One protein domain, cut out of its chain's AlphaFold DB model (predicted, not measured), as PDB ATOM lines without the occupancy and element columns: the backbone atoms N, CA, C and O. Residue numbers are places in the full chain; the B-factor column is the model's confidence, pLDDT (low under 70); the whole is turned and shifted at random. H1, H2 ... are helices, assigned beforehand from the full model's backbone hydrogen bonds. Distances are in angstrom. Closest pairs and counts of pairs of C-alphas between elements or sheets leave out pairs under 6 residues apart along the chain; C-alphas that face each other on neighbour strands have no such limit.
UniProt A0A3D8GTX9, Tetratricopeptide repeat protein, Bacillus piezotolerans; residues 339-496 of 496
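Overview. This is residues 339 to 496 of the 496 residues of the protein "Tetratricopeptide repeat protein" of Bacillus piezotolerans (UniProt A0A3D8GTX9). Two groups of helices pack on either side of a long helix, H7, that runs through the middle with H6 folded beside it. On one side H2 meets H7, with H5 and H1 alongside H2 and the short H3 and H4 at the far end; on the other, H8 and H10 cross and H9 folds back on H8. The 158 printed residues include ten named helices, H1 to H10 in chain order, and no named strand: the class is all helix, with mostly crossed packing. The whole is compact, with a radius of gyration of the C-alphas of 15.2 A and spans of 44 by 31 by 27 A.

Arrangement. Begin at H1, residues 342 to 349, and H2, residues 354 to 366, a hairpin at a shallow tilt of 30 degrees; their closest C-alphas, of Leu 349 and Arg 357, are 4.3 A apart. H3, residues 370 to 373, touches no helix; H4, residues 377 to 380, only just touches H1, with 3 pairs of C-alphas within 8 A, Val 346 and Glu 378 closest at 7.0 A. Next, H5, residues 387 to 398, touches H2 at a shallow tilt of 14 degrees, the same way, closest at C-alphas 358 and 389, 5.9 A. H6, residues 403 to 415, touches H5 with residues 404 to 405 alone, about perpendicular at 77 degrees, closest at C-alphas 392 and 404, 5.0 A. H7, residues 423 to 441, forms a hairpin with H6 at a shallow tilt of 23 degrees, closest at C-alphas 407 and 436, 6.5 A. Its residues 429 to 437 alone touch H2, at a steep tilt of 63 degrees, closest at C-alphas 355 and 433, 4.9 A. H8, residues 449 to 463, touches H6, closest at C-alphas 410 and 449, 4.7 A, and forms a hairpin with H9, residues 470 to 477, closest at C-alphas 450 and 477, 5.9 A. H10, residues 481 to 494, touches H8 only just about perpendicular, at 72 degrees, closest at C-alphas 455 and 488, 4.8 A. Every O i to N i+4 pair is within hydrogen-bond range in H1, H2, H5, H6, H8, H9 and H10, and 13 of 15 are in H7; H3 and H4 are too short for such a pair.

Along the chain. Find C-alpha 342 at (261.888, 101.456, 229.101), where H1 begins. H2 is 18.8 A long, H5 16.0 A and H6 18.4 A. Find C-alpha 423 at (246.886, 99.126, 228.155); from there H7 runs 27.9 A. H8 is 21.0 A long, and H10 runs 20.1 A to C-alpha 494 at (239.226, 108.641, 247.678).

Size, cuts and confidence. The C-alphas of Gly 381 and Asp 471, the two farthest apart, are 45.3 A from each other. The printed part has no cut and no long link. Mean pLDDT of the printed part is 90.1; residue 496, the chain's last, is under 70.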
ATOM      1  N   GLU A 339     255.821  97.310 231.546       85.69
ATOM      2  CA  GLU A 339     256.993  97.065 232.392       85.69
ATOM      3  C   GLU A 339     258.260  96.631 231.629       85.69
ATOM      4  O   GLU A 339     259.369  96.748 232.156       85.69
ATOM      5  N   THR A 340     258.137  96.139 230.393       78.31
ATOM      6  CA  THR A 340     259.290  95.783 229.549       78.31
ATOM      7  C   THR A 340     259.728  96.922 228.630       78.31
ATOM      8  O   THR A 340     260.758  96.812 227.972       78.31
ATOM      9  N   GLN A 341     258.981  98.028 228.594       78.38
ATOM     10  CA  GLN A 341     259.167  99.125 227.650       78.38
ATOM     11  C   GLN A 341     259.805 100.334 228.346       78.38
ATOM     12  O   GLN A 341     259.108 101.248 228.786       78.38
ATOM     13  N   SER A 342     261.142 100.377 228.421       80.88
ATOM     14  CA  SER A 342     261.888 101.456 229.101       80.88
ATOM     15  C   SER A 342     261.434 102.868 228.692       80.88
ATOM     16  O   SER A 342     261.308 103.739 229.548       80.88
ATOM     17  N   ARG A 343     261.123 103.091 227.406       76.62
ATOM     18  CA  ARG A 343     260.629 104.384 226.903       76.62
ATOM     19  C   ARG A 343     259.256 104.752 227.467       76.62
ATOM     20  O   ARG A 343     259.100 105.854 227.973       76.62
ATOM     21  N   ALA A 344     258.293 103.830 227.444       77.69
ATOM     22  CA  ALA A 344     256.956 104.076 227.986       77.69
ATOM     23  C   ALA A 344     256.998 104.360 229.499       77.69
ATOM     24  O   ALA A 344     256.224 105.169 230.010       77.69
ATOM     25  N   ILE A 345     257.934 103.727 230.217       89.12
ATOM     26  CA  ILE A 345     258.194 104.007 231.634       89.12
ATOM     27  C   ILE A 345     258.708 105.442 231.810       89.12
ATOM     28  O   ILE A 345     258.180 106.184 232.635       89.12
ATOM     29  N   VAL A 346     259.702 105.855 231.020       86.69
ATOM     30  CA  VAL A 346     260.275 107.208 231.085       86.69
ATOM     31  C   VAL A 346     259.258 108.283 230.684       86.69
ATOM     32  O   VAL A 346     259.147 109.296 231.368       86.69
ATOM     33  N   GLU A 347     258.461 108.060 229.637       84.81
ATOM     34  CA  GLU A 347     257.398 108.984 229.216       84.81
ATOM     35  C   GLU A 347     256.390 109.229 230.351       84.81
ATOM     36  O   GLU A 347     256.066 110.379 230.652       84.81
ATOM     37  N   LYS A 348     255.976 108.170 231.062       88.50
ATOM     38  CA  LYS A 348     255.100 108.284 232.240       88.50
ATOM     39  C   LYS A 348     255.767 108.999 233.416       88.50
ATOM     40  O   LYS A 348     255.107 109.766 234.114       88.50
ATOM     41  N   LEU A 349     257.071 108.807 233.624       92.56
ATOM     42  CA  LEU A 349     257.831 109.519 234.661       92.56
ATOM     43  C   LEU A 349     257.900 111.033 234.395       92.56
ATOM     44  O   LEU A 349     257.997 111.832 235.327       92.56
ATOM     45  N   CYS A 350     257.834 111.433 233.127       88.38
ATOM     46  CA  CYS A 350     257.836 112.828 232.695       88.38
ATOM     47  C   CYS A 350     256.431 113.457 232.631       88.38
ATOM     48  O   CYS A 350     256.310 114.626 232.249       88.38
ATOM     49  N   SER A 351     255.384 112.724 233.015       89.50
ATOM     50  CA  SER A 351     254.003 113.211 233.026       89.50
ATOM     51  C   SER A 351     253.775 114.338 234.036       89.50
ATOM     52  O   SER A 351     254.437 114.427 235.075       89.50
ATOM     53  N   ASP A 352     252.792 115.192 233.754       90.81
ATOM     54  CA  ASP A 352     252.308 116.207 234.694       90.81
ATOM     55  C   ASP A 352     251.443 115.600 235.817       90.81
ATOM     56  O   ASP A 352     251.284 116.211 236.876       90.81
ATOM     57  N   HIS A 353     250.989 114.356 235.653       87.75
ATOM     58  CA  HIS A 353     250.141 113.633 236.601       87.75
ATOM     59  C   HIS A 353     250.955 112.803 237.608       87.75
ATOM     60  O   HIS A 353     251.781 111.970 237.230       87.75
ATOM     61  N   THR A 354     250.714 113.007 238.906       92.81
ATOM     62  CA  THR A 354     251.438 112.338 240.006       92.81
ATOM     63  C   THR A 354     251.265 110.822 239.975       92.81
ATOM     64  O   THR A 354     252.233 110.076 240.116       92.81
ATOM     65  N   GLU A 355     250.048 110.349 239.729       92.50
ATOM     66  CA  GLU A 355     249.702 108.936 239.628       92.50
ATOM     67  C   GLU A 355     250.443 108.228 238.484       92.50
ATOM     68  O   GLU A 355     250.854 107.076 238.640       92.50
ATOM     69  N   GLU A 356     250.694 108.919 237.367       91.75
ATOM     70  CA  GLU A 356     251.470 108.376 236.250       91.75
ATOM     71  C   GLU A 356     252.955 108.270 236.597       91.75
ATOM     72  O   GLU A 356     253.585 107.256 236.287       91.75
ATOM     73  N   ARG A 357     253.504 109.264 237.306       96.69
ATOM     74  CA  ARG A 357     254.901 109.240 237.764       96.69
ATOM     75  C   ARG A 357     255.138 108.158 238.817       96.69
ATOM     76  O   ARG A 357     256.120 107.423 238.731       96.69
ATOM     77  N   LEU A 358     254.226 107.997 239.776       97.12
ATOM     78  CA  LEU A 358     254.276 106.908 240.760       97.12
ATOM     79  C   LEU A 358     254.152 105.534 240.088       97.12
ATOM     80  O   LEU A 358     254.882 104.602 240.441       97.12
ATOM     81  N   PHE A 359     253.286 105.417 239.078       97.56
ATOM     82  CA  PHE A 359     253.172 104.200 238.284       97.56
ATOM     83  C   PHE A 359     254.451 103.908 237.489       97.56
ATOM     84  O   PHE A 359     254.898 102.764 237.467       97.56
ATOM     85  N   ALA A 360     255.100 104.921 236.911       96.19
ATOM     86  CA  ALA A 360     256.390 104.771 236.239       96.19
ATOM     87  C   ALA A 360     257.485 104.244 237.178       96.19
ATOM     88  O   ALA A 360     258.227 103.332 236.814       96.19
ATOM     89  N   ILE A 361     257.555 104.761 238.409       97.00
ATOM     90  CA  ILE A 361     258.503 104.281 239.428       97.00
ATOM     91  C   ILE A 361     258.250 102.803 239.749       97.00
ATOM     92  O   ILE A 361     259.194 102.013 239.830       97.00
ATOM     93  N   PHE A 362     256.981 102.404 239.872       98.00
ATOM     94  CA  PHE A 362     256.624 101.000 240.047       98.00
ATOM     95  C   PHE A 362     257.029 100.147 238.839       98.00
ATOM     96  O   PHE A 362     257.699  99.131 239.013       98.00
ATOM     97  N   LEU A 363     256.702 100.566 237.616       95.56
ATOM     98  CA  LEU A 363     257.079  99.842 236.400       95.56
ATOM     99  C   LEU A 363     258.597  99.647 236.304       95.56
ATOM    100  O   LEU A 363     259.049  98.546 236.006       95.56
ATOM    101  N   ALA A 364     259.387 100.672 236.636       94.69
ATOM    102  CA  ALA A 364     260.844 100.574 236.685       94.69
ATOM    103  C   ALA A 364     261.341  99.562 237.731       94.69
ATOM    104  O   ALA A 364     262.337  98.877 237.499       94.69
ATOM    105  N   SER A 365     260.644  99.423 238.863       95.44
ATOM    106  CA  SER A 365     261.005  98.455 239.909       95.44
ATOM    107  C   SER A 365     260.759  96.995 239.507       95.44
ATOM    108  O   SER A 365     261.534  96.123 239.895       95.44
ATOM    109  N   VAL A 366     259.735  96.727 238.687       93.06
ATOM    110  CA  VAL A 366     259.399  95.372 238.203       93.06
ATOM    111  C   VAL A 366     259.942  95.074 236.799       93.06
ATOM    112  O   VAL A 366     259.766  93.965 236.286       93.06
ATOM    113  N   SER A 367     260.617  96.045 236.178       87.94
ATOM    114  CA  SER A 367     261.227  95.917 234.856       87.94
ATOM    115  C   SER A 367     262.482  95.045 234.878       87.94
ATOM    116  O   SER A 367     263.259  95.043 235.833       87.94
ATOM    117  N   ARG A 368     262.760  94.368 233.758       83.12
ATOM    118  CA  ARG A 368     264.049  93.685 233.548       83.12
ATOM    119  C   ARG A 368     265.224  94.666 233.483       83.12
ATOM    120  O   ARG A 368     266.323  94.306 233.890       83.12
ATOM    121  N   ASN A 369     264.970  95.903 233.053       78.50
ATOM    122  CA  ASN A 369     265.981  96.953 232.891       78.50
ATOM    123  C   ASN A 369     266.048  97.885 234.113       78.50
ATOM    124  O   ASN A 369     266.485  99.028 234.011       78.50
ATOM    125  N   SER A 370     265.598  97.409 235.279       83.94
ATOM    126  CA  SER A 370     265.447  98.211 236.497       83.94
ATOM    127  C   SER A 370     266.715  98.984 236.886       83.94
ATOM    128  O   SER A 370     266.657 100.177 237.177       83.94
ATOM    129  N   GLN A 371     267.883  98.333 236.830       81.88
ATOM    130  CA  GLN A 371     269.155  98.972 237.186       81.88
ATOM    131  C   GLN A 371     269.522 100.131 236.255       81.88
ATOM    132  O   GLN A 371     270.015 101.147 236.735       81.88
ATOM    133  N   GLU A 372     269.289  99.981 234.951       80.50
ATOM    134  CA  GLU A 372     269.588 101.014 233.954       80.50
ATOM    135  C   GLU A 372     268.607 102.182 234.069       80.50
ATOM    136  O   GLU A 372     269.025 103.337 234.067       80.50
ATOM    137  N   LEU A 373     267.317 101.885 234.263       84.75
ATOM    138  CA  LEU A 373     266.275 102.894 234.459       84.75
ATOM    139  C   LEU A 373     266.560 103.759 235.687       84.75
ATOM    140  O   LEU A 373     266.620 104.977 235.574       84.75
ATOM    141  N   PHE A 374     266.840 103.153 236.843       87.44
ATOM    142  CA  PHE A 374     267.181 103.920 238.045       87.44
ATOM    143  C   PHE A 374     268.523 104.656 237.952       87.44
ATOM    144  O   PHE A 374     268.817 105.473 238.823       87.44
ATOM    145  N   GLN A 375     269.339 104.376 236.931       83.69
ATOM    146  CA  GLN A 375     270.575 105.101 236.647       83.69
ATOM    147  C   GLN A 375     270.404 106.264 235.662       83.69
ATOM    148  O   GLN A 375     271.341 107.047 235.488       83.69
ATOM    149  N   SER A 376     269.232 106.396 235.038       82.31
ATOM    150  CA  SER A 376     268.996 107.379 233.987       82.31
ATOM    151  C   SER A 376     268.868 108.810 234.529       82.31
ATOM    152  O   SER A 376     268.538 109.047 235.700       82.31
ATOM    153  N   SER A 377     269.127 109.795 233.663       81.81
ATOM    154  CA  SER A 377     268.996 111.223 233.985       81.81
ATOM    155  C   SER A 377     267.588 111.592 234.440       81.81
ATOM    156  O   SER A 377     267.421 112.464 235.289       81.81
ATOM    157  N   GLU A 378     266.580 110.902 233.922       84.06
ATOM    158  CA  GLU A 378     265.167 111.159 234.180       84.06
ATOM    159  C   GLU A 378     264.755 110.699 235.586       84.06
ATOM    160  O   GLU A 378     263.852 111.281 236.177       84.06
ATOM    161  N   PHE A 379     265.440 109.717 236.179       83.25
ATOM    162  CA  PHE A 379     265.189 109.297 237.563       83.25
ATOM    163  C   PHE A 379     265.946 110.138 238.602       83.25
ATOM    164  O   PHE A 379     265.481 110.279 239.734       83.25
ATOM    165  N   PHE A 380     267.090 110.728 238.235       71.94
ATOM    166  CA  PHE A 380     267.909 111.536 239.150       71.94
ATOM    167  C   PHE A 380     267.682 113.050 239.057       71.94
ATOM    168  O   PHE A 380     267.861 113.746 240.056       71.94
ATOM    169  N   GLY A 381     267.338 113.565 237.876       71.50
ATOM    170  CA  GLY A 381     267.327 114.998 237.564       71.50
ATOM    171  C   GLY A 381     265.966 115.563 237.166       71.50
ATOM    172  O   GLY A 381     265.896 116.707 236.729       71.50
ATOM    173  N   ASN A 382     264.886 114.789 237.286       82.56
ATOM    174  CA  ASN A 382     263.558 115.233 236.878       82.56
ATOM    175  C   ASN A 382     262.936 116.190 237.908       82.56
ATOM    176  O   ASN A 382     262.567 115.804 239.021       82.56
ATOM    177  N   GLU A 383     262.793 117.452 237.501       85.56
ATOM    178  CA  GLU A 383     262.237 118.533 238.322       85.56
ATOM    179  C   GLU A 383     260.750 118.338 238.663       85.56
ATOM    180  O   GLU A 383     260.272 118.928 239.632       85.56
ATOM    181  N   LYS A 384     260.025 117.478 237.930       87.81
ATOM    182  CA  LYS A 384     258.605 117.177 238.178       87.81
ATOM    183  C   LYS A 384     258.372 116.226 239.355       87.81
ATOM    184  O   LYS A 384     257.235 116.091 239.799       87.81
ATOM    185  N   LEU A 385     259.408 115.553 239.867       90.62
ATOM    186  CA  LEU A 385     259.249 114.602 240.973       90.62
ATOM    187  C   LEU A 385     258.941 115.336 242.286       90.62
ATOM    188  O   LEU A 385     259.803 116.043 242.826       90.62
ATOM    189  N   GLY A 386     257.725 115.124 242.797       90.44
ATOM    190  CA  GLY A 386     257.229 115.652 244.064       90.44
ATOM    191  C   GLY A 386     257.633 114.815 245.281       90.44
ATOM    192  O   GLY A 386     258.516 113.954 245.225       90.44
ATOM    193  N   ASP A 387     256.996 115.097 246.419       90.75
ATOM    194  CA  ASP A 387     257.343 114.479 247.703       90.75
ATOM    195  C   ASP A 387     257.045 112.971 247.732       90.75
ATOM    196  O   ASP A 387     257.882 112.192 248.200       90.75
ATOM    197  N   HIS A 388     255.903 112.539 247.183       91.81
ATOM    198  CA  HIS A 388     255.525 111.122 247.140       91.81
ATOM    199  C   HIS A 388     256.483 110.310 246.259       91.81
ATOM    200  O   HIS A 388     256.949 109.244 246.663       91.81
ATOM    201  N   GLU A 389     256.846 110.823 245.084       94.56
ATOM    202  CA  GLU A 389     257.768 110.173 244.152       94.56
ATOM    203  C   GLU A 389     259.173 110.054 244.742       94.56
ATOM    204  O   GLU A 389     259.795 108.991 244.677       94.56
ATOM    205  N   ARG A 390     259.670 111.118 245.384       92.75
ATOM    206  CA  ARG A 390     260.975 111.099 246.060       92.75
ATOM    207  C   ARG A 390     260.987 110.136 247.242       92.75
ATOM    208  O   ARG A 390     261.974 109.420 247.433       92.75
ATOM    209  N   ALA A 391     259.905 110.082 248.020       91.81
ATOM    210  CA  ALA A 391     259.756 109.112 249.101       91.81
ATOM    211  C   ALA A 391     259.752 107.673 248.564       91.81
ATOM    212  O   ALA A 391     260.386 106.797 249.158       91.81
ATOM    213  N   TYR A 392     259.110 107.438 247.417       94.81
ATOM    214  CA  TYR A 392     259.079 106.137 246.758       94.81
ATOM    215  C   TYR A 392     260.469 105.718 246.254       94.81
ATOM    216  O   TYR A 392     260.956 104.643 246.609       94.81
ATOM    217  N   LEU A 393     261.178 106.588 245.533       92.94
ATOM    218  CA  LEU A 393     262.552 106.314 245.091       92.94
ATOM    219  C   LEU A 393     263.506 106.073 246.270       92.94
ATOM    220  O   LEU A 393     264.353 105.181 246.220       92.94
ATOM    221  N   THR A 394     263.341 106.823 247.364       91.88
ATOM    222  CA  THR A 394     264.117 106.617 248.597       91.88
ATOM    223  C   THR A 394     263.831 105.247 249.208       91.88
ATOM    224  O   THR A 394     264.764 104.557 249.614       91.88
ATOM    225  N   TYR A 395     262.566 104.817 249.239       93.56
ATOM    226  CA  TYR A 395     262.202 103.473 249.687       93.56
ATOM    227  C   TYR A 395     262.861 102.392 248.821       93.56
ATOM    228  O   TYR A 395     263.495 101.500 249.378       93.56
ATOM    229  N   LEU A 396     262.798 102.496 247.491       91.94
ATOM    230  CA  LEU A 396     263.407 101.501 246.600       91.94
ATOM    231  C   LEU A 396     264.932 101.416 246.765       91.94
ATOM    232  O   LEU A 396     265.522 100.354 246.576       91.94
ATOM    233  N   LYS A 397     265.574 102.518 247.166       89.25
ATOM    234  CA  LYS A 397     267.018 102.578 247.414       89.25
ATOM    235  C   LYS A 397     267.429 102.090 248.807       89.25
ATOM    236  O   LYS A 397     268.464 101.443 248.944       89.25
ATOM    237  N   GLU A 398     266.675 102.446 249.846       90.81
ATOM    238  CA  GLU A 398     267.071 102.244 251.250       90.81
ATOM    239  C   GLU A 398     266.293 101.133 251.973       90.81
ATOM    240  O   GLU A 398     266.705 100.699 253.049       90.81
ATOM    241  N   GLY A 399     265.151 100.699 251.436       87.19
ATOM    242  CA  GLY A 399     264.287  99.662 252.008       87.19
ATOM    243  C   GLY A 399     263.563 100.054 253.304       87.19
ATOM    244  O   GLY A 399     263.009  99.193 253.991       87.19
ATOM    245  N   LYS A 400     263.564 101.335 253.692       85.31
ATOM    246  CA  LYS A 400     262.904 101.796 254.926       85.31
ATOM    247  C   LYS A 400     261.385 101.823 254.760       85.31
ATOM    248  O   LYS A 400     260.871 102.420 253.821       85.31
ATOM    249  N   ARG A 401     260.663 101.241 255.724       85.75
ATOM    250  CA  ARG A 401     259.191 101.261 255.767       85.75
ATOM    251  C   ARG A 401     258.650 102.697 255.771       85.75
ATOM    252  O   ARG A 401     258.970 103.477 256.665       85.75
ATOM    253  N   SER A 402     257.787 102.993 254.805       88.62
ATOM    254  CA  SER A 402     257.101 104.273 254.593       88.62
ATOM    255  C   SER A 402     255.711 104.022 253.975       88.62
ATOM    256  O   SER A 402     255.452 102.897 253.542       88.62
ATOM    257  N   PRO A 403     254.823 105.030 253.888       91.31
ATOM    258  CA  PRO A 403     253.593 104.930 253.092       91.31
ATOM    259  C   PRO A 403     253.854 104.496 251.642       91.31
ATOM    260  O   PRO A 403     253.120 103.669 251.109       91.31
ATOM    261  N   ALA A 404     254.963 104.945 251.045       92.94
ATOM    262  CA  ALA A 404     255.384 104.502 249.716       92.94
ATOM    263  C   ALA A 404     255.748 103.005 249.665       92.94
ATOM    264  O   ALA A 404     255.496 102.353 248.656       92.94
ATOM    265  N   ALA A 405     256.275 102.433 250.755       94.81
ATOM    266  CA  ALA A 405     256.487 100.988 250.860       94.81
ATOM    267  C   ALA A 405     255.154 100.221 250.858       94.81
ATOM    268  O   ALA A 405     255.016  99.224 250.161       94.81
ATOM    269  N   ASP A 406     254.145 100.702 251.595       96.00
ATOM    270  CA  ASP A 406     252.799 100.111 251.565       96.00
ATOM    271  C   ASP A 406     252.146 100.246 250.174       96.00
ATOM    272  O   ASP A 406     251.468  99.326 249.703       96.00
ATOM    273  N   ALA A 407     252.373 101.376 249.495       96.50
ATOM    274  CA  ALA A 407     251.923 101.611 248.126       96.50
ATOM    275  C   ALA A 407     252.547 100.621 247.134       96.50
ATOM    276  O   ALA A 407     251.836 100.053 246.299       96.50
ATOM    277  N   HIS A 408     253.853 100.390 247.268       97.88
ATOM    278  CA  HIS A 408     254.614  99.430 246.480       97.88
ATOM    279  C   HIS A 408     254.140  97.995 246.710       97.88
ATOM    280  O   HIS A 408     253.725  97.341 245.761       97.88
ATOM    281  N   ASP A 409     254.106  97.544 247.966       97.50
ATOM    282  CA  ASP A 409     253.666  96.196 248.342       97.50
ATOM    283  C   ASP A 409     252.242  95.907 247.815       97.50
ATOM    284  O   ASP A 409     251.924  94.799 247.379       97.50
ATOM    285  N   THR A 410     251.357  96.910 247.840       98.25
ATOM    286  CA  THR A 410     250.000  96.781 247.286       98.25
ATOM    287  C   THR A 410     250.023  96.646 245.761       98.25
ATOM    288  O   THR A 410     249.314  95.801 245.213       98.25
ATOM    289  N   ALA A 411     250.844  97.441 245.067       98.06
ATOM    290  CA  ALA A 411     251.018  97.342 243.619       98.06
ATOM    291  C   ALA A 411     251.651  96.002 243.204       98.06
ATOM    292  O   ALA A 411     251.217  95.409 242.217       98.06
ATOM    293  N   GLU A 412     252.595  95.461 243.981       97.94
ATOM    294  CA  GLU A 412     253.156  94.124 243.759       97.94
ATOM    295  C   GLU A 412     252.086  93.028 243.864       97.94
ATOM    296  O   GLU A 412     252.042  92.128 243.024       97.94
ATOM    297  N   LEU A 413     251.179  93.114 244.846       98.06
ATOM    298  CA  LEU A 413     250.060  92.171 244.976       98.06
ATOM    299  C   LEU A 413     249.098  92.236 243.783       98.06
ATOM    300  O   LEU A 413     248.585  91.204 243.354       98.06
ATOM    301  N   LEU A 414     248.848  93.425 243.228       96.81
ATOM    302  CA  LEU A 414     248.090  93.561 241.979       96.81
ATOM    303  C   LEU A 414     248.864  92.932 240.809       96.81
ATOM    304  O   LEU A 414     248.325  92.119 240.061       96.81
ATOM    305  N   TYR A 415     250.152  93.237 240.688       96.25
ATOM    306  CA  TYR A 415     251.004  92.759 239.601       96.25
ATOM    307  C   TYR A 415     251.147  91.234 239.535       96.25
ATOM    308  O   TYR A 415     251.286  90.679 238.448       96.25
ATOM    309  N   GLN A 416     251.032  90.522 240.658       94.88
ATOM    310  CA  GLN A 416     250.999  89.054 240.654       94.88
ATOM    311  C   GLN A 416     249.875  88.475 239.777       94.88
ATOM    312  O   GLN A 416     250.067  87.421 239.168       94.88
ATOM    313  N   TRP A 417     248.735  89.168 239.684       92.81
ATOM    314  CA  TRP A 417     247.542  88.710 238.965       92.81
ATOM    315  C   TRP A 417     247.311  89.424 237.630       92.81
ATOM    316  O   TRP A 417     246.701  88.840 236.737       92.81
ATOM    317  N   TYR A 418     247.819  90.649 237.477       88.81
ATOM    318  CA  TYR A 418     247.588  91.513 236.311       88.81
ATOM    319  C   TYR A 418     248.873  91.803 235.519       88.81
ATOM    320  O   TYR A 418     249.073  92.910 235.023       88.81
ATOM    321  N   ARG A 419     249.760  90.805 235.422       84.81
ATOM    322  CA  ARG A 419     250.931  90.829 234.534       84.81
ATOM    323  C   ARG A 419     250.726  89.910 233.320       84.81
ATOM    324  O   ARG A 419     250.170  88.823 233.496       84.81
ATOM    325  N   PRO A 420     251.254  90.247 232.131       84.88
ATOM    326  CA  PRO A 420     251.928  91.506 231.787       84.88
ATOM    327  C   PRO A 420     250.994  92.724 231.870       84.88
ATOM    328  O   PRO A 420     249.795  92.572 231.649       84.88
ATOM    329  N   ILE A 421     251.518  93.915 232.186       83.38
ATOM    330  CA  ILE A 421     250.683  95.120 232.309       83.38
ATOM    331  C   ILE A 421     250.380  95.674 230.915       83.38
ATOM    332  O   ILE A 421     251.195  96.378 230.320       83.38
ATOM    333  N   GLY A 422     249.208  95.349 230.369       75.88
ATOM    334  CA  GLY A 422     248.723  95.903 229.108       75.88
ATOM    335  C   GLY A 422     248.110  97.298 229.262       75.88
ATOM    336  O   GLY A 422     248.030  97.861 230.355       75.88
ATOM    337  N   ALA A 423     247.614  97.853 228.151       71.00
ATOM    338  CA  ALA A 423     246.886  99.126 228.155       71.00
ATOM    339  C   ALA A 423     245.639  99.085 229.060       71.00
ATOM    340  O   ALA A 423     245.262 100.092 229.655       71.00
ATOM    341  N   LEU A 424     245.019  97.908 229.188       70.62
ATOM    342  CA  LEU A 424     243.855  97.688 230.036       70.62
ATOM    343  C   LEU A 424     244.236  97.708 231.519       70.62
ATOM    344  O   LEU A 424     243.659  98.461 232.306       70.62
ATOM    345  N   GLU A 425     245.224  96.892 231.886       85.94
ATOM    346  CA  GLU A 425     245.709  96.727 233.254       85.94
ATOM    347  C   GLU A 425     246.370  98.010 233.763       85.94
ATOM    348  O   GLU A 425     246.262  98.309 234.947       85.94
ATOM    349  N   ALA A 426     246.967  98.830 232.892       81.62
ATOM    350  CA  ALA A 426     247.505 100.141 233.258       81.62
ATOM    351  C   ALA A 426     246.485 101.006 234.021       81.62
ATOM    352  O   ALA A 426     246.841 101.661 235.000       81.62
ATOM    353  N   GLY A 427     245.202 100.948 233.640       76.81
ATOM    354  CA  GLY A 427     244.133 101.670 234.333       76.81
ATOM    355  C   GLY A 427     243.939 101.238 235.794       76.81
ATOM    356  O   GLY A 427     243.580 102.065 236.629       76.81
ATOM    357  N   LEU A 428     244.215  99.974 236.132       90.88
ATOM    358  CA  LEU A 428     244.159  99.471 237.511       90.88
ATOM    359  C   LEU A 428     245.254 100.104 238.378       90.88
ATOM    360  O   LEU A 428     244.982 100.527 239.502       90.88
ATOM    361  N   PHE A 429     246.481 100.189 237.857       96.44
ATOM    362  CA  PHE A 429     247.616 100.764 238.583       96.44
ATOM    363  C   PHE A 429     247.503 102.283 238.717       96.44
ATOM    364  O   PHE A 429     247.772 102.813 239.792       96.44
ATOM    365  N   LEU A 430     247.039 102.977 237.676       91.25
ATOM    366  CA  LEU A 430     246.758 104.413 237.751       91.25
ATOM    367  C   LEU A 430     245.683 104.717 238.801       91.25
ATOM    368  O   LEU A 430     245.870 105.600 239.639       91.25
ATOM    369  N   MET A 431     244.602 103.927 238.830       93.38
ATOM    370  CA  MET A 431     243.582 104.047 239.874       93.38
ATOM    371  C   MET A 431     244.175 103.798 241.264       93.38
ATOM    372  O   MET A 431     243.868 104.537 242.195       93.38
ATOM    373  N   TRP A 432     245.038 102.789 241.420       97.56
ATOM    374  CA  TRP A 432     245.702 102.526 242.695       97.56
ATOM    375  C   TRP A 432     246.552 103.708 243.168       97.56
ATOM    376  O   TRP A 432     246.405 104.126 244.313       97.56
ATOM    377  N   PHE A 433     247.413 104.263 242.314       97.12
ATOM    378  CA  PHE A 433     248.296 105.358 242.718       97.12
ATOM    379  C   PHE A 433     247.544 106.667 242.979       97.12
ATOM    380  O   PHE A 433     247.908 107.386 243.907       97.12
ATOM    381  N   SER A 434     246.447 106.918 242.262       94.12
ATOM    382  CA  SER A 434     245.522 108.014 242.577       94.12
ATOM    383  C   SER A 434     244.856 107.823 243.950       94.12
ATOM    384  O   SER A 434     244.837 108.731 244.781       94.12
ATOM    385  N   VAL A 435     244.379 106.606 244.241       94.81
ATOM    386  CA  VAL A 435     243.788 106.256 245.544       94.81
ATOM    387  C   VAL A 435     244.810 106.352 246.667       94.81
ATOM    388  O   VAL A 435     244.464 106.808 247.749       94.81
ATOM    389  N   PHE A 436     246.046 105.913 246.438       96.12
ATOM    390  CA  PHE A 436     247.139 106.010 247.401       96.12
ATOM    391  C   PHE A 436     247.386 107.466 247.805       96.12
ATOM    392  O   PHE A 436     247.397 107.762 249.000       96.12
ATOM    393  N   GLU A 437     247.522 108.360 246.822       93.19
ATOM    394  CA  GLU A 437     247.772 109.780 247.069       93.19
ATOM    395  C   GLU A 437     246.662 110.391 247.934       93.19
ATOM    396  O   GLU A 437     246.924 111.056 248.939       93.19
ATOM    397  N   GLU A 438     245.404 110.132 247.579       93.44
ATOM    398  CA  GLU A 438     244.269 110.676 248.321       93.44
ATOM    399  C   GLU A 438     244.083 109.995 249.688       93.44
ATOM    400  O   GLU A 438     243.755 110.647 250.683       93.44
ATOM    401  N   ALA A 439     244.367 108.696 249.795       94.06
ATOM    402  CA  ALA A 439     244.301 107.977 251.058       94.06
ATOM    403  C   ALA A 439     245.344 108.485 252.065       94.06
ATOM    404  O   ALA A 439     245.032 108.599 253.254       94.06
ATOM    405  N   GLU A 440     246.550 108.820 251.601       93.12
ATOM    406  CA  GLU A 440     247.594 109.427 252.426       93.12
ATOM    407  C   GLU A 440     247.195 110.840 252.878       93.12
ATOM    408  O   GLU A 440     247.273 111.137 254.074       93.12
ATOM    409  N   LYS A 441     246.647 111.672 251.975       91.62
ATOM    410  CA  LYS A 441     246.109 113.008 252.315       91.62
ATOM    411  C   LYS A 441     245.013 112.949 253.380       91.62
ATOM    412  O   LYS A 441     244.974 113.790 254.278       91.62
ATOM    413  N   GLN A 442     244.142 111.943 253.315       93.56
ATOM    414  CA  GLN A 442     243.077 111.717 254.298       93.56
ATOM    415  C   GLN A 442     243.564 111.038 255.593       93.56
ATOM    416  O   GLN A 442     242.771 110.837 256.518       93.56
ATOM    417  N   GLY A 443     244.849 110.682 255.690       93.31
ATOM    418  CA  GLY A 443     245.441 110.054 256.871       93.31
ATOM    419  C   GLY A 443     245.027 108.593 257.080       93.31
ATOM    420  O   GLY A 443     245.074 108.095 258.211       93.31
ATOM    421  N   HIS A 444     244.602 107.890 256.026       93.88
ATOM    422  CA  HIS A 444     244.280 106.465 256.117       93.88
ATOM    423  C   HIS A 444     245.551 105.624 256.267       93.88
ATOM    424  O   HIS A 444     246.582 105.870 255.652       93.88
ATOM    425  N   SER A 445     245.466 104.563 257.071       94.00
ATOM    426  CA  SER A 445     246.566 103.603 257.219       94.00
ATOM    427  C   SER A 445     246.634 102.646 256.023       94.00
ATOM    428  O   SER A 445     245.674 101.917 255.741       94.00
ATOM    429  N   LEU A 446     247.796 102.589 255.370       94.88
ATOM    430  CA  LEU A 446     248.047 101.756 254.186       94.88
ATOM    431  C   LEU A 446     248.605 100.355 254.503       94.88
ATOM    432  O   LEU A 446     248.698  99.515 253.619       94.88
ATOM    433  N   LYS A 447     248.857 100.047 255.784       94.50
ATOM    434  CA  LYS A 447     249.514  98.800 256.237       94.50
ATOM    435  C   LYS A 447     248.848  97.490 255.810       94.50
ATOM    436  O   LYS A 447     249.481  96.440 255.841       94.50
ATOM    437  N   ASN A 448     247.550  97.508 255.509       96.38
ATOM    438  CA  ASN A 448     246.827  96.319 255.061       96.38
ATOM    439  C   ASN A 448     246.823  96.248 253.531       96.38
ATOM    440  O   ASN A 448     245.795  96.478 252.892       96.38
ATOM    441  N   THR A 449     247.988  95.947 252.971       97.50
ATOM    442  CA  THR A 449     248.256  95.970 251.529       97.50
ATOM    443  C   THR A 449     247.363  94.991 250.765       97.50
ATOM    444  O   THR A 449     246.771  95.353 249.755       97.50
ATOM    445  N   ALA A 450     247.125  93.790 251.306       97.69
ATOM    446  CA  ALA A 450     246.199  92.815 250.722       97.69
ATOM    447  C   ALA A 450     244.739  93.300 250.701       97.69
ATOM    448  O   ALA A 450     244.018  93.075 249.731       97.69
ATOM    449  N   GLY A 451     244.300  94.004 251.752       97.56
ATOM    450  CA  GLY A 451     242.966  94.604 251.801       97.56
ATOM    451  C   GLY A 451     242.778  95.714 250.766       97.56
ATOM    452  O   GLY A 451     241.735  95.756 250.112       97.56
ATOM    453  N   TRP A 452     243.787  96.575 250.601       98.12
ATOM    454  CA  TRP A 452     243.801  97.609 249.569       98.12
ATOM    455  C   TRP A 452     243.840  96.998 248.164       98.12
ATOM    456  O   TRP A 452     242.969  97.323 247.365       98.12
ATOM    457  N   ALA A 453     244.740  96.049 247.887       98.19
ATOM    458  CA  ALA A 453     244.856  95.398 246.578       98.19
ATOM    459  C   ALA A 453     243.544  94.718 246.151       98.19
ATOM    460  O   ALA A 453     243.014  95.003 245.077       98.19
ATOM    461  N   ALA A 454     242.965  93.885 247.023       97.75
ATOM    462  CA  ALA A 454     241.721  93.174 246.730       97.75
ATOM    463  C   ALA A 454     240.545  94.130 246.477       97.75
ATOM    464  O   ALA A 454     239.704  93.888 245.609       97.75
ATOM    465  N   ALA A 455     240.475  95.230 247.230       97.44
ATOM    466  CA  ALA A 455     239.445  96.241 247.045       97.44
ATOM    467  C   ALA A 455     239.651  97.074 245.776       97.44
ATOM    468  O   ALA A 455     238.667  97.369 245.100       97.44
ATOM    469  N   THR A 456     240.892  97.411 245.424       96.19
ATOM    470  CA  THR A 456     241.230  98.108 244.176       96.19
ATOM    471  C   THR A 456     240.829  97.251 242.980       96.19
ATOM    472  O   THR A 456     240.073  97.719 242.132       96.19
ATOM    473  N   ALA A 457     241.210  95.971 242.959       94.12
ATOM    474  CA  ALA A 457     240.785  95.026 241.927       94.12
ATOM    475  C   ALA A 457     239.249  94.908 241.848       94.12
ATOM    476  O   ALA A 457     238.668  94.966 240.763       94.12
ATOM    477  N   HIS A 458     238.566  94.823 242.999       95.38
ATOM    478  CA  HIS A 458     237.104  94.772 243.056       95.38
ATOM    479  C   HIS A 458     236.434  96.017 242.455       95.38
ATOM    480  O   HIS A 458     235.503  95.895 241.658       95.38
ATOM    481  N   VAL A 459     236.878  97.214 242.854       91.06
ATOM    482  CA  VAL A 459     236.323  98.485 242.367       91.06
ATOM    483  C   VAL A 459     236.597  98.648 240.875       91.06
ATOM    484  O   VAL A 459     235.680  98.997 240.136       91.06
ATOM    485  N   TRP A 460     237.805  98.314 240.420       91.69
ATOM    486  CA  TRP A 460     238.188  98.388 239.013       91.69
ATOM    487  C   TRP A 460     237.301  97.504 238.125       91.69
ATOM    488  O   TRP A 460     236.692  98.004 237.179       91.69
ATOM    489  N   HIS A 461     237.119  96.227 238.482       88.00
ATOM    490  CA  HIS A 461     236.208  95.333 237.758       88.00
ATOM    491  C   HIS A 461     234.761  95.830 237.776       88.00
ATOM    492  O   HIS A 461     234.066  95.774 236.761       88.00
ATOM    493  N   LYS A 462     234.301  96.369 238.911       85.06
ATOM    494  CA  LYS A 462     232.943  96.904 239.033       85.06
ATOM    495  C   LYS A 462     232.707  98.115 238.127       85.06
ATOM    496  O   LYS A 462     231.649  98.191 237.508       85.06
ATOM    497  N   LEU A 463     233.662  99.044 238.036       78.00
ATOM    498  CA  LEU A 463     233.571 100.222 237.159       78.00
ATOM    499  C   LEU A 463     233.522  99.836 235.675       78.00
ATOM    500  O   LEU A 463     232.899 100.530 234.879       78.00
ATOM    501  N   ARG A 464     234.128  98.702 235.323       82.88
ATOM    502  CA  ARG A 464     234.162  98.146 233.964       82.88
ATOM    503  C   ARG A 464     232.998  97.209 233.641       82.88
ATOM    504  O   ARG A 464     232.894  96.733 232.518       82.88
ATOM    505  N   ASN A 465     232.120  96.952 234.613       82.31
ATOM    506  CA  ASN A 465     231.029  95.983 234.509       82.31
ATOM    507  C   ASN A 465     231.505  94.534 234.245       82.31
ATOM    508  O   ASN A 465     230.769  93.718 233.684       82.31
ATOM    509  N   ASP A 466     232.721  94.198 234.688       79.56
ATOM    510  CA  ASP A 466     233.276  92.847 234.608       79.56
ATOM    511  C   ASP A 466     232.646  91.952 235.689       79.56
ATOM    512  O   ASP A 466     232.524  92.323 236.861       79.56
ATOM    513  N   LYS A 467     232.268  90.724 235.321       82.44
ATOM    514  CA  LYS A 467     231.652  89.760 236.247       82.44
ATOM    515  C   LYS A 467     232.708  88.926 236.973       82.44
ATOM    516  O   LYS A 467     232.837  87.735 236.708       82.44
ATOM    517  N   VAL A 468     233.432  89.542 237.907       85.81
ATOM    518  CA  VAL A 468     234.370  88.826 238.792       85.81
ATOM    519  C   VAL A 468     233.687  88.485 240.126       85.81
ATOM    520  O   VAL A 468     233.281  89.399 240.852       85.81
ATOM    521  N   PRO A 469     233.516  87.191 240.472       87.62
ATOM    522  CA  PRO A 469     232.921  86.781 241.739       87.62
ATOM    523  C   PRO A 469     233.726  87.284 242.941       87.62
ATOM    524  O   PRO A 469     234.951  87.211 242.956       87.62
ATOM    525  N   MET A 470     233.039  87.737 243.994       89.88
ATOM    526  CA  MET A 470     233.706  88.199 245.220       89.88
ATOM    527  C   MET A 470     234.573  87.100 245.853       89.88
ATOM    528  O   MET A 470     235.652  87.395 246.356       89.88
ATOM    529  N   ASP A 471     234.126  85.844 245.793       90.12
ATOM    530  CA  ASP A 471     234.854  84.700 246.355       90.12
ATOM    531  C   ASP A 471     236.190  84.462 245.632       90.12
ATOM    532  O   ASP A 471     237.184  84.129 246.267       90.12
ATOM    533  N   GLN A 472     236.260  84.763 244.329       92.50
ATOM    534  CA  GLN A 472     237.515  84.700 243.579       92.50
ATOM    535  C   GLN A 472     238.544  85.702 244.123       92.50
ATOM    536  O   GLN A 472     239.707  85.353 244.294       92.50
ATOM    537  N   LEU A 473     238.130  86.938 244.425       92.44
ATOM    538  CA  LEU A 473     239.026  87.961 244.981       92.44
ATOM    539  C   LEU A 473     239.432  87.648 246.430       92.44
ATOM    540  O   LEU A 473     240.552  87.953 246.840       92.44
ATOM    541  N   VAL A 474     238.537  87.029 247.206       94.94
ATOM    542  CA  VAL A 474     238.840  86.523 248.555       94.94
ATOM    543  C   VAL A 474     239.983  85.514 248.499       94.94
ATOM    544  O   VAL A 474     240.949  85.653 249.251       94.94
ATOM    545  N   ASP A 475     239.901  84.558 247.573       92.44
ATOM    546  CA  ASP A 475     240.909  83.511 247.404       92.44
ATOM    547  C   ASP A 475     242.225  84.061 246.832       92.44
ATOM    548  O   ASP A 475     243.297  83.729 247.335       92.44
ATOM    549  N   GLN A 476     242.165  84.946 245.828       93.62
ATOM    550  CA  GLN A 476     243.349  85.532 245.177       93.62
ATOM    551  C   GLN A 476     244.230  86.348 246.131       93.62
ATOM    552  O   GLN A 476     245.456  86.304 246.029       93.62
ATOM    553  N   TYR A 477     243.614  87.101 247.044       95.19
ATOM    554  CA  TYR A 477     244.323  88.022 247.936       95.19
ATOM    555  C   TYR A 477     244.376  87.547 249.395       95.19
ATOM    556  O   TYR A 477     244.977  88.217 250.233       95.19
ATOM    557  N   GLY A 478     243.747  86.414 249.725       95.31
ATOM    558  CA  GLY A 478     243.749  85.851 251.077       95.31
ATOM    559  C   GLY A 478     243.057  86.737 252.121       95.31
ATOM    560  O   GLY A 478     243.474  86.773 253.281       95.31
ATOM    561  N   VAL A 479     242.015  87.480 251.731       96.12
ATOM    562  CA  VAL A 479     241.284  88.413 252.610       96.12
ATOM    563  C   VAL A 479     239.795  88.102 252.654       96.12
ATOM    564  O   VAL A 479     239.219  87.621 251.694       96.12
ATOM    565  N   SER A 480     239.119  88.431 253.758       97.00
ATOM    566  CA  SER A 480     237.670  88.209 253.860       97.00
ATOM    567  C   SER A 480     236.859  89.129 252.932       97.00
ATOM    568  O   SER A 480     237.227  90.284 252.703       97.00
ATOM    569  N   SER A 481     235.675  88.684 252.499       94.25
ATOM    570  CA  SER A 481     234.737  89.520 251.731       94.25
ATOM    571  C   SER A 481     234.311  90.789 252.491       94.25
ATOM    572  O   SER A 481     234.070  91.836 251.887       94.25
ATOM    573  N   GLY A 482     234.275  90.731 253.828       95.06
ATOM    574  CA  GLY A 482     234.067  91.895 254.694       95.06
ATOM    575  C   GLY A 482     235.206  92.915 254.601       95.06
ATOM    576  O   GLY A 482     234.946  94.119 254.556       95.06
ATOM    577  N   THR A 483     236.453  92.444 254.501       95.62
ATOM    578  CA  THR A 483     237.634  93.286 254.266       95.62
ATOM    579  C   THR A 483     237.513  93.994 252.920       95.62
ATOM    580  O   THR A 483     237.582  95.220 252.887       95.62
ATOM    581  N   ILE A 484     237.228  93.262 251.838       96.25
ATOM    582  CA  ILE A 484     237.095  93.846 250.491       96.25
ATOM    583  C   ILE A 484     236.029  94.945 250.480       96.25
ATOM    584  O   ILE A 484     236.292  96.056 250.029       96.25
ATOM    585  N   ARG A 485     234.843  94.696 251.055       96.00
ATOM    586  CA  ARG A 485     233.768  95.706 251.126       96.00
ATOM    587  C   ARG A 485     234.161  96.939 251.941       96.00
ATOM    588  O   ARG A 485     233.813  98.056 251.558       96.00
ATOM    589  N   LYS A 486     234.866  96.752 253.064       96.56
ATOM    590  CA  LYS A 486     235.346  97.857 253.906       96.56
ATOM    591  C   LYS A 486     236.300  98.758 253.125       96.56
ATOM    592  O   LYS A 486     236.092  99.967 253.107       96.56
ATOM    593  N   TYR A 487     237.311  98.178 252.483       96.69
ATOM    594  CA  TYR A 487     238.311  98.941 251.736       96.69
ATOM    595  C   TYR A 487     237.746  99.504 250.430       96.69
ATOM    596  O   TYR A 487     238.027 100.650 250.112       96.69
ATOM    597  N   ALA A 488     236.832  98.805 249.750       94.75
ATOM    598  CA  ALA A 488     236.150  99.343 248.571       94.75
ATOM    599  C   ALA A 488     235.373 100.629 248.899       94.75
ATOM    600  O   ALA A 488     235.332 101.553 248.093       94.75
ATOM    601  N   LYS A 489     234.796 100.733 250.104       94.38
ATOM    602  CA  LYS A 489     234.156 101.974 250.564       94.38
ATOM    603  C   LYS A 489     235.163 103.110 250.780       94.38
ATOM    604  O   LYS A 489     234.819 104.252 250.498       94.38
ATOM    605  N   LEU A 490     236.367 102.805 251.276       94.19
ATOM    606  CA  LEU A 490     237.447 103.789 251.425       94.19
ATOM    607  C   LEU A 490     237.936 104.271 250.056       94.19
ATOM    608  O   LEU A 490     237.993 105.473 249.835       94.19
ATOM    609  N   ILE A 491     238.169 103.347 249.121       92.50
ATOM    610  CA  ILE A 491     238.559 103.644 247.734       92.50
ATOM    611  C   ILE A 491     237.535 104.562 247.068       92.50
ATOM    612  O   ILE A 491     237.887 105.629 246.586       92.50
ATOM    613  N   MET A 492     236.245 104.218 247.130       88.69
ATOM    614  CA  MET A 492     235.178 105.065 246.581       88.69
ATOM    615  C   MET A 492     235.081 106.444 247.260       88.69
ATOM    616  O   MET A 492     234.462 107.344 246.703       88.69
ATOM    617  N   GLY A 493     235.621 106.602 248.473       87.19
ATOM    618  CA  GLY A 493     235.744 107.890 249.159       87.19
ATOM    619  C   GLY A 493     236.977 108.695 248.740       87.19
ATOM    620  O   GLY A 493     236.945 109.910 248.861       87.19
ATOM    621  N   CYS A 494     238.016 108.028 248.234       87.44
ATOM    622  CA  CYS A 494     239.226 108.641 247.678       87.44
ATOM    623  C   CYS A 494     239.067 109.018 246.191       87.44
ATOM    624  O   CYS A 494     239.872 109.760 245.654       87.44
ATOM    625  N   MET A 495     238.043 108.494 245.508       76.00
ATOM    626  CA  MET A 495     237.745 108.792 244.096       76.00
ATOM    627  C   MET A 495     236.700 109.910 243.905       76.00
ATOM    628  O   MET A 495     236.193 110.087 242.798       76.00
ATOM    629  N   ARG A 496     236.297 110.592 244.982       58.56
ATOM    630  CA  ARG A 496     235.359 111.727 244.959       58.56
ATOM    631  C   ARG A 496     236.129 113.020 245.090       58.56
ATOM    632  O   ARG A 496     235.680 113.995 244.452       58.56
TER     633      ARG A 496